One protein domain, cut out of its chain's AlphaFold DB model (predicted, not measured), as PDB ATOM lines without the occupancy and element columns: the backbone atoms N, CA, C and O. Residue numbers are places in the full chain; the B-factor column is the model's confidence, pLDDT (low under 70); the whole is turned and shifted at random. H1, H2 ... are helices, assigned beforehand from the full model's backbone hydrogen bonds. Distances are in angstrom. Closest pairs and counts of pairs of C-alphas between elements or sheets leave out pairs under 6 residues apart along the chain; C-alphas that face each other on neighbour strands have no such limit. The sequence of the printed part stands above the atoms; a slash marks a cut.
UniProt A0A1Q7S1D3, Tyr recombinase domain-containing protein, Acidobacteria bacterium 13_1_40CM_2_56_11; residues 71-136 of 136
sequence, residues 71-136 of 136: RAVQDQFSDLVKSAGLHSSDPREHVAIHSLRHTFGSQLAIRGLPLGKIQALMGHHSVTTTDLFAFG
ATOM      1  N   ARG A  71     -52.292  31.195  30.579       91.81
ATOM      2  CA  ARG A  71     -53.641  31.321  30.019       91.81
ATOM      3  C   ARG A  71     -53.816  32.606  29.209       91.81
ATOM      4  O   ARG A  71     -54.310  32.539  28.097       91.81
ATOM      5  N   ALA A  72     -53.303  33.732  29.707       93.12
ATOM      6  CA  ALA A  72     -53.364  35.007  28.997       93.12
ATOM      7  C   ALA A  72     -52.614  34.961  27.654       93.12
ATOM      8  O   ALA A  72     -53.116  35.473  26.663       93.12
ATOM      9  N   VAL A  73     -51.455  34.292  27.597       93.81
ATOM     10  CA  VAL A  73     -50.734  34.086  26.328       93.81
ATOM     11  C   VAL A  73     -51.549  33.220  25.363       93.81
ATOM     12  O   VAL A  73     -51.598  33.508  24.171       93.81
ATOM     13  N   GLN A  74     -52.190  32.158  25.860       94.12
ATOM     14  CA  GLN A  74     -53.036  31.286  25.036       94.12
ATOM     15  C   GLN A  74     -54.256  32.029  24.481       94.12
ATOM     16  O   GLN A  74     -54.563  31.869  23.302       94.12
ATOM     17  N   ASP A  75     -54.912  32.846  25.305       94.88
ATOM     18  CA  ASP A  75     -56.077  33.634  24.902       94.88
ATOM     19  C   ASP A  75     -55.683  34.698  23.866       94.88
ATOM     20  O   ASP A  75     -56.260  34.732  22.784       94.88
ATOM     21  N   GLN A  76     -54.615  35.466  24.116       95.25
ATOM     22  CA  GLN A  76     -54.102  36.439  23.142       95.25
ATOM     23  C   GLN A  76     -53.700  35.791  21.818       95.25
ATOM     24  O   GLN A  76     -53.970  36.337  20.751       95.25
ATOM     25  N   PHE A  77     -53.069  34.617  21.865       96.12
ATOM     26  CA  PHE A  77     -52.738  33.883  20.650       96.12
ATOM     27  C   PHE A  77     -53.997  33.423  19.905       96.12
ATOM     28  O   PHE A  77     -54.042  33.508  18.681       96.12
ATOM     29  N   SER A  78     -55.034  32.975  20.619       95.31
ATOM     30  CA  SER A  78     -56.316  32.616  20.003       95.31
ATOM     31  C   SER A  78     -56.960  33.809  19.296       95.31
ATOM     32  O   SER A  78     -57.475  33.652  18.190       95.31
ATOM     33  N   ASP A  79     -56.888  35.000  19.886       96.88
ATOM     34  CA  ASP A  79     -57.416  36.214  19.264       96.88
ATOM     35  C   ASP A  79     -56.607  36.628  18.027       96.88
ATOM     36  O   ASP A  79     -57.196  37.019  17.020       96.88
ATOM     37  N   LEU A  80     -55.281  36.450  18.047       96.94
ATOM     38  CA  LEU A  80     -54.426  36.635  16.865       96.94
ATOM     39  C   LEU A  80     -54.757  35.643  15.742       96.94
ATOM     40  O   LEU A  80     -54.789  36.020  14.576       96.94
ATOM     41  N   VAL A  81     -55.029  34.379  16.071       97.12
ATOM     42  CA  VAL A  81     -55.456  33.366  15.087       97.12
ATOM     43  C   VAL A  81     -56.784  33.763  14.443       97.12
ATOM     44  O   VAL A  81     -56.936  33.660  13.226       97.12
ATOM     45  N   LYS A  82     -57.739  34.259  15.241       96.25
ATOM     46  CA  LYS A  82     -59.023  34.754  14.727       96.25
ATOM     47  C   LYS A  82     -58.832  35.961  13.813       96.25
ATOM     48  O   LYS A  82     -59.382  35.955  12.716       96.25
ATOM     49  N   SER A  83     -58.047  36.955  14.234       97.50
ATOM     50  CA  SER A  83     -57.818  38.177  13.450       97.50
ATOM     51  C   SER A  83     -57.036  37.921  12.161       97.50
ATOM     52  O   SER A  83     -57.273  38.596  11.165       97.50
ATOM     53  N   ALA A  84     -56.165  36.912  12.152       96.69
ATOM     54  CA  ALA A  84     -55.458  36.454  10.961       96.69
ATOM     55  C   ALA A  84     -56.323  35.597  10.014       96.69
ATOM     56  O   ALA A  84     -55.833  35.177   8.971       96.69
ATOM     57  N   GLY A  85     -57.581  35.298  10.370       96.38
ATOM     58  CA  GLY A  85     -58.454  34.436   9.565       96.38
ATOM     59  C   GLY A  85     -58.045  32.958   9.565       96.38
ATOM     60  O   GLY A  85     -58.445  32.216   8.678       96.38
ATOM     61  N   LEU A  86     -57.254  32.524  10.551       95.31
ATOM     62  CA  LEU A  86     -56.730  31.155  10.673       95.31
ATOM     63  C   LEU A  86     -57.532  30.293  11.661       95.31
ATOM     64  O   LEU A  86     -57.084  29.224  12.071       95.31
ATOM     65  N   HIS A  87     -58.689  30.776  12.113       93.69
ATOM     66  CA  HIS A  87     -59.562  30.015  12.995       93.69
ATOM     67  C   HIS A  87     -60.401  29.028  12.174       93.69
ATOM     68  O   HIS A  87     -60.971  29.399  11.154       93.69
ATOM     69  N   SER A  88     -60.506  27.787  12.644       92.69
ATOM     70  CA  SER A  88     -61.351  26.754  12.043       92.69
ATOM     71  C   SER A  88     -62.237  26.120  13.111       92.69
ATOM     72  O   SER A  88     -61.844  26.014  14.279       92.69
ATOM     73  N   SER A  89     -63.448  25.730  12.713       89.69
ATOM     74  CA  SER A  89     -64.341  24.912  13.532       89.69
ATOM     75  C   SER A  89     -63.978  23.428  13.485       89.69
ATOM     76  O   SER A  89     -64.437  22.685  14.350       89.69
ATOM     77  N   ASP A  90     -63.176  22.988  12.505       93.00
ATOM     78  CA  ASP A  90     -62.637  21.628  12.482       93.00
ATOM     79  C   ASP A  90     -61.531  21.506  13.550       93.00
ATOM     80  O   ASP A  90     -60.512  22.202  13.470       93.00
ATOM     81  N   PRO A  91     -61.677  20.615  14.552       85.25
ATOM     82  CA  PRO A  91     -60.645  20.385  15.559       85.25
ATOM     83  C   PRO A  91     -59.277  20.001  14.977       85.25
ATOM     84  O   PRO A  91     -58.256  20.226  15.629       85.25
ATOM     85  N   ARG A  92     -59.235  19.422  13.771       85.31
ATOM     86  CA  ARG A  92     -58.000  19.014  13.078       85.31
ATOM     87  C   ARG A  92     -57.210  20.198  12.534       85.31
ATOM     88  O   ARG A  92     -55.995  20.106  12.395       85.31
ATOM     89  N   GLU A  93     -57.887  21.305  12.272       88.31
ATOM     90  CA  GLU A  93     -57.302  22.545  11.759       88.31
ATOM     91  C   GLU A  93     -57.097  23.580  12.873       88.31
ATOM     92  O   GLU A  93     -56.778  24.742  12.621       88.31
ATOM     93  N   HIS A  94     -57.279  23.178  14.133       92.25
ATOM     94  CA  HIS A  94     -57.167  24.086  15.261       92.25
ATOM     95  C   HIS A  94     -55.731  24.606  15.444       92.25
ATOM     96  O   HIS A  94     -54.806  23.872  15.805       92.25
ATOM     97  N   VAL A  95     -55.556  25.915  15.262       94.88
ATOM     98  CA  VAL A  95     -54.278  26.601  15.477       94.88
ATOM     99  C   VAL A  95     -54.196  27.126  16.911       94.88
ATOM    100  O   VAL A  95     -54.925  28.031  17.316       94.88
ATOM    101  N   ALA A  96     -53.252  26.586  17.679       93.19
ATOM    102  CA  ALA A  96     -52.938  27.003  19.041       93.19
ATOM    103  C   ALA A  96     -51.446  27.334  19.175       93.19
ATOM    104  O   ALA A  96     -50.637  27.035  18.302       93.19
ATOM    105  N   ILE A  97     -51.035  27.924  20.302       92.44
ATOM    106  CA  ILE A  97     -49.639  28.370  20.469       92.44
ATOM    107  C   ILE A  97     -48.610  27.233  20.323       92.44
ATOM    108  O   ILE A  97     -47.485  27.453  19.880       92.44
ATOM    109  N   HIS A  98     -48.987  25.998  20.668       89.75
ATOM    110  CA  HIS A  98     -48.124  24.829  20.494       89.75
ATOM    111  C   HIS A  98     -48.036  24.369  19.029       89.75
ATOM    112  O   HIS A  98     -47.041  23.746  18.664       89.75
ATOM    113  N   SER A  99     -48.986  24.746  18.165       91.94
ATOM    114  CA  SER A  99     -48.921  24.510  16.717       91.94
ATOM    115  C   SER A  99     -47.698  25.188  16.087       91.94
ATOM    116  O   SER A  99     -47.120  24.642  15.150       91.94
ATOM    117  N   LEU A 100     -47.206  26.304  16.651       92.94
ATOM    118  CA  LEU A 100     -45.935  26.920  16.236       92.94
ATOM    119  C   LEU A 100     -44.739  25.978  16.452       92.94
ATOM    120  O   LEU A 100     -43.874  25.855  15.588       92.94
ATOM    121  N   ARG A 101     -44.704  25.269  17.589       90.94
ATOM    122  CA  ARG A 101     -43.664  24.269  17.885       90.94
ATOM    123  C   ARG A 101     -43.759  23.083  16.926       90.94
ATOM    124  O   ARG A 101     -42.726  22.615  16.458       90.94
ATOM    125  N   HIS A 102     -44.969  22.613  16.629       90.25
ATOM    126  CA  HIS A 102     -45.162  21.540  15.652       90.25
ATOM    127  C   HIS A 102     -44.715  21.962  14.254       90.25
ATOM    128  O   HIS A 102     -43.992  21.210  13.612       90.25
ATOM    129  N   THR A 103     -45.053  23.183  13.838       91.94
ATOM    130  CA  THR A 103     -44.612  23.762  12.562       91.94
ATOM    131  C   THR A 103     -43.090  23.829  12.486       91.94
ATOM    132  O   THR A 103     -42.511  23.442  11.479       91.94
ATOM    133  N   PHE A 104     -42.420  24.257  13.560       93.12
ATOM    134  CA  PHE A 104     -40.958  24.237  13.637       93.12
ATOM    135  C   PHE A 104     -40.390  22.819  13.450       93.12
ATOM    136  O   PHE A 104     -39.502  22.619  12.628       93.12
ATOM    137  N   GLY A 105     -40.926  21.824  14.164       92.00
ATOM    138  CA  GLY A 105     -40.471  20.435  14.055       92.00
ATOM    139  C   GLY A 105     -40.698  19.822  12.669       92.00
ATOM    140  O   GLY A 105     -39.770  19.250  12.096       92.00
ATOM    141  N   SER A 106     -41.901  19.976  12.104       93.06
ATOM    142  CA  SER A 106     -42.246  19.425  10.787       93.06
ATOM    143  C   SER A 106     -41.420  20.063   9.675       93.06
ATOM    144  O   SER A 106     -40.889  19.363   8.818       93.06
ATOM    145  N   GLN A 107     -41.220  21.379   9.725       95.56
ATOM    146  CA  GLN A 107     -40.399  22.094   8.756       95.56
ATOM    147  C   GLN A 107     -38.922  21.684   8.775       95.56
ATOM    148  O   GLN A 107     -38.267  21.747   7.733       95.56
ATOM    149  N   LEU A 108     -38.378  21.300   9.931       94.00
ATOM    150  CA  LEU A 108     -37.021  20.755  10.013       94.00
ATOM    151  C   LEU A 108     -36.959  19.323   9.471       94.00
ATOM    152  O   LEU A 108     -36.007  18.988   8.770       94.00
ATOM    153  N   ALA A 109     -37.980  18.506   9.739       93.75
ATOM    154  CA  ALA A 109     -38.067  17.146   9.210       93.75
ATOM    155  C   ALA A 109     -38.166  17.143   7.677       93.75
ATOM    156  O   ALA A 109     -37.409  16.435   7.020       93.75
ATOM    157  N   ILE A 110     -39.011  18.010   7.105       95.75
ATOM    158  CA  ILE A 110     -39.145  18.206   5.649       95.75
ATOM    159  C   ILE A 110     -37.807  18.612   5.015       95.75
ATOM    160  O   ILE A 110     -37.494  18.202   3.903       95.75
ATOM    161  N   ARG A 111     -36.981  19.385   5.732       95.88
ATOM    162  CA  ARG A 111     -35.631  19.778   5.292       95.88
ATOM    163  C   ARG A 111     -34.561  18.701   5.530       95.88
ATOM    164  O   ARG A 111     -33.380  18.976   5.342       95.88
ATOM    165  N   GLY A 112     -34.950  17.498   5.950       94.69
ATOM    166  CA  GLY A 112     -34.054  16.352   6.112       94.69
ATOM    167  C   GLY A 112     -33.219  16.366   7.393       94.69
ATOM    168  O   GLY A 112     -32.214  15.659   7.475       94.69
ATOM    169  N   LEU A 113     -33.588  17.161   8.403       94.12
ATOM    170  CA  LEU A 113     -32.852  17.161   9.665       94.12
ATOM    171  C   LEU A 113     -33.101  15.842  10.430       94.12
ATOM    172  O   LEU A 113     -34.255  15.434  10.571       94.12
ATOM    173  N   PRO A 114     -32.062  15.185  10.985       93.38
ATOM    174  CA  PRO A 114     -32.247  13.949  11.743       93.38
ATOM    175  C   PRO A 114     -33.216  14.122  12.919       93.38
ATOM    176  O   PRO A 114     -33.077  15.069  13.699       93.38
ATOM    177  N   LEU A 115     -34.145  13.174  13.099       89.50
ATOM    178  CA  LEU A 115     -35.195  13.251  14.127       89.50
ATOM    179  C   LEU A 115     -34.635  13.476  15.538       89.50
ATOM    180  O   LEU A 115     -35.185  14.278  16.286       89.50
ATOM    181  N   GLY A 116     -33.498  12.861  15.880       87.44
ATOM    182  CA  GLY A 116     -32.839  13.085  17.172       87.44
ATOM    183  C   GLY A 116     -32.392  14.539  17.389       87.44
ATOM    184  O   GLY A 116     -32.537  15.074  18.487       87.44
ATOM    185  N   LYS A 117     -31.928  15.231  16.335       88.75
ATOM    186  CA  LYS A 117     -31.594  16.666  16.413       88.75
ATOM    187  C   LYS A 117     -32.852  17.516  16.588       88.75
ATOM    188  O   LYS A 117     -32.851  18.450  17.386       88.75
ATOM    189  N   ILE A 118     -33.931  17.173  15.885       90.00
ATOM    190  CA  ILE A 118     -35.224  17.858  16.018       90.00
ATOM    191  C   ILE A 118     -35.774  17.683  17.440       90.00
ATOM    192  O   ILE A 118     -36.175  18.663  18.067       90.00
ATOM    193  N   GLN A 119     -35.719  16.470  17.992       85.88
ATOM    194  CA  GLN A 119     -36.141  16.174  19.365       85.88
ATOM    195  C   GLN A 119     -35.349  16.972  20.401       85.88
ATOM    196  O   GLN A 119     -35.951  17.532  21.319       85.88
ATOM    197  N   ALA A 120     -34.029  17.089  20.231       84.81
ATOM    198  CA  ALA A 120     -33.188  17.906  21.103       84.81
ATOM    199  C   ALA A 120     -33.593  19.393  21.065       84.81
ATOM    200  O   ALA A 120     -33.761  20.015  22.116       84.81
ATOM    201  N   LEU A 121     -33.837  19.951  19.872       85.88
ATOM    202  CA  LEU A 121     -34.284  21.342  19.705       85.88
ATOM    203  C   LEU A 121     -35.684  21.580  20.298       85.88
ATOM    204  O   LEU A 121     -35.928  22.588  20.968       85.88
ATOM    205  N   MET A 122     -36.608  20.639  20.093       85.75
ATOM    206  CA  MET A 122     -37.968  20.708  20.634       85.75
ATOM    207  C   MET A 122     -38.018  20.409  22.138       85.75
ATOM    208  O   MET A 122     -38.993  20.783  22.789       85.75
ATOM    209  N   GLY A 123     -36.981  19.794  22.707       79.06
ATOM    210  CA  GLY A 123     -36.990  19.303  24.080       79.06
ATOM    211  C   GLY A 123     -38.041  18.210  24.265       79.06
ATOM    212  O   GLY A 123     -38.959  18.413  25.055       79.06
ATOM    213  N   HIS A 124     -37.931  17.107  23.503       77.19
ATOM    214  CA  HIS A 124     -38.714  15.857  23.626       77.19
ATOM    215  C   HIS A 124     -37.836  14.680  24.180       77.19
ATOM    216  O   HIS A 124     -36.685  14.548  23.794       77.19
ATOM    217  N   HIS A 125     -38.325  13.914  25.175       53.09
ATOM    218  CA  HIS A 125     -37.682  12.974  26.153       53.09
ATOM    219  C   HIS A 125     -38.357  11.622  25.991       53.09
ATOM    220  O   HIS A 125     -37.779  10.580  26.260       53.09
ATOM    221  N   SER A 126     -39.605  11.651  25.532       44.88
ATOM    222  CA  SER A 126     -40.281  10.539  24.905       44.88
ATOM    223  C   SER A 126     -40.670  10.993  23.503       44.88
ATOM    224  O   SER A 126     -41.133  12.124  23.323       44.88
ATOM    225  N   VAL A 127     -40.466  10.121  22.517       43.44
ATOM    226  CA  VAL A 127     -40.998  10.281  21.163       43.44
ATOM    227  C   VAL A 127     -42.506  10.074  21.243       43.44
ATOM    228  O   VAL A 127     -43.010   8.990  20.989       43.44
ATOM    229  N   THR A 128     -43.246  11.082  21.689       43.66
ATOM    230  CA  THR A 128     -44.707  11.061  21.620       43.66
ATOM    231  C   THR A 128     -45.158  12.130  20.631       43.66
ATOM    232  O   THR A 128     -44.945  13.327  20.815       43.66
ATOM    233  N   THR A 129     -45.687  11.603  19.524       37.88
ATOM    234  CA  THR A 129     -46.124  12.233  18.271       37.88
ATOM    235  C   THR A 129     -45.005  12.796  17.384       37.88
ATOM    236  O   THR A 129     -44.921  13.990  17.105       37.88
ATOM    237  N   THR A 130     -44.136  11.910  16.890       36.94
ATOM    238  CA  THR A 130     -43.365  12.124  15.645       36.94
ATOM    239  C   THR A 130     -43.607  10.973  14.656       36.94
ATOM    240  O   THR A 130     -42.700  10.583  13.941       36.94
ATOM    241  N   ASP A 131     -44.837  10.450  14.608       36.97
ATOM    242  CA  ASP A 131     -45.251   9.383  13.678       36.97
ATOM    243  C   ASP A 131     -46.352   9.856  12.718       36.97
ATOM    244  O   ASP A 131     -47.447   9.307  12.681       36.97
ATOM    245  N   LEU A 132     -46.085  10.907  11.937       42.03
ATOM    246  CA  LEU A 132     -46.951  11.261  10.798       42.03
ATOM    247  C   LEU A 132     -46.189  11.913   9.630       42.03
ATOM    248  O   LEU A 132     -46.712  12.778   8.942       42.03
ATOM    249  N   PHE A 133     -44.946  11.477   9.395       41.78
ATOM    250  CA  PHE A 133     -44.233  11.709   8.127       41.78
ATOM    251  C   PHE A 133     -43.541  10.432   7.638       41.78
ATOM    252  O   PHE A 133     -42.379  10.433   7.241       41.78
ATOM    253  N   ALA A 134     -44.277   9.327   7.675       41.59
ATOM    254  CA  ALA A 134     -44.015   8.180   6.826       41.59
ATOM    255  C   ALA A 134     -45.322   7.863   6.092       41.59
ATOM    256  O   ALA A 134     -46.386   7.922   6.704       41.59
ATOM    257  N   PHE A 135     -45.188   7.517   4.811       40.50
ATOM    258  CA  PHE A 135     -46.205   7.057   3.856       40.50
ATOM    259  C   PHE A 135     -46.848   8.128   2.965       40.50
ATOM    260  O   PHE A 135     -47.676   8.928   3.399       40.50
ATOM    261  N   GLY A 136     -46.465   8.056   1.684       34.91
ATOM    262  CA  GLY A 136     -47.033   8.756   0.540       34.91
ATOM    263  C   GLY A 136     -45.996   8.989  -0.540       34.91
ATOM    264  O   GLY A 136     -45.895  10.159  -0.952       34.91
TER     265      GLY A 136
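What this domain is: This is residues 71 to 136 of the 136 residues of the protein "Tyr recombinase domain-containing protein" of Acidobacteria bacterium 13_1_40CM_2_56_11 (UniProt A0A1Q7S1D3). Three helices make a loose, open chain of parts: H2 runs through the middle, H3 folds back beside it as a hairpin, and H1 stands steeply to H2 at its first residue. The printed part has 66 residues with three named helices, in the order H1, H2, H3 along the chain, which hold 35 of the 66, and no named strand; the class is all helix, and the whole is loose with a radius of gyration of the C-alphas of 14.0 A, spanning 35 by 29 by 19 A.

Where its parts are: Find C-alpha 97 at (-49.639, 28.370, 20.469); from there H2, residues 97 to 110, runs 20.8 A. H1, residues 71 to 83, runs 18.4 A. H3, residues 115 to 122, ends at C-alpha 122, (-37.968, 20.708, 20.634).

How they stand to each other: Look at the C-alphas of Gly 105 and Ile 118, 6.2 A apart, the closest of H2 and H3, a hairpin at a shallow tilt of 28 degrees, opposite ways. H1, residues 74 to 78 alone, only just touches H2, residue 97 alone, with 3 pairs of C-alphas within 8 A, the closest Phe 77 and Ile 97, 6.3 A. Their tilt is steep at 69 degrees, only just short of about perpendicular. H1 and H3 are apart. Every O i to N i+4 pair is within hydrogen-bond range in H1 and H3, and 9 of 10 in H2.

The domain as a whole: Ala 72 and Gly 136 have the C-alphas farthest apart, 39.2 A. The printed part has no cut; the H1 to H2 link is long, and its residues 88 to 93 stand free. Residues 125 to 136 have pLDDT under 70.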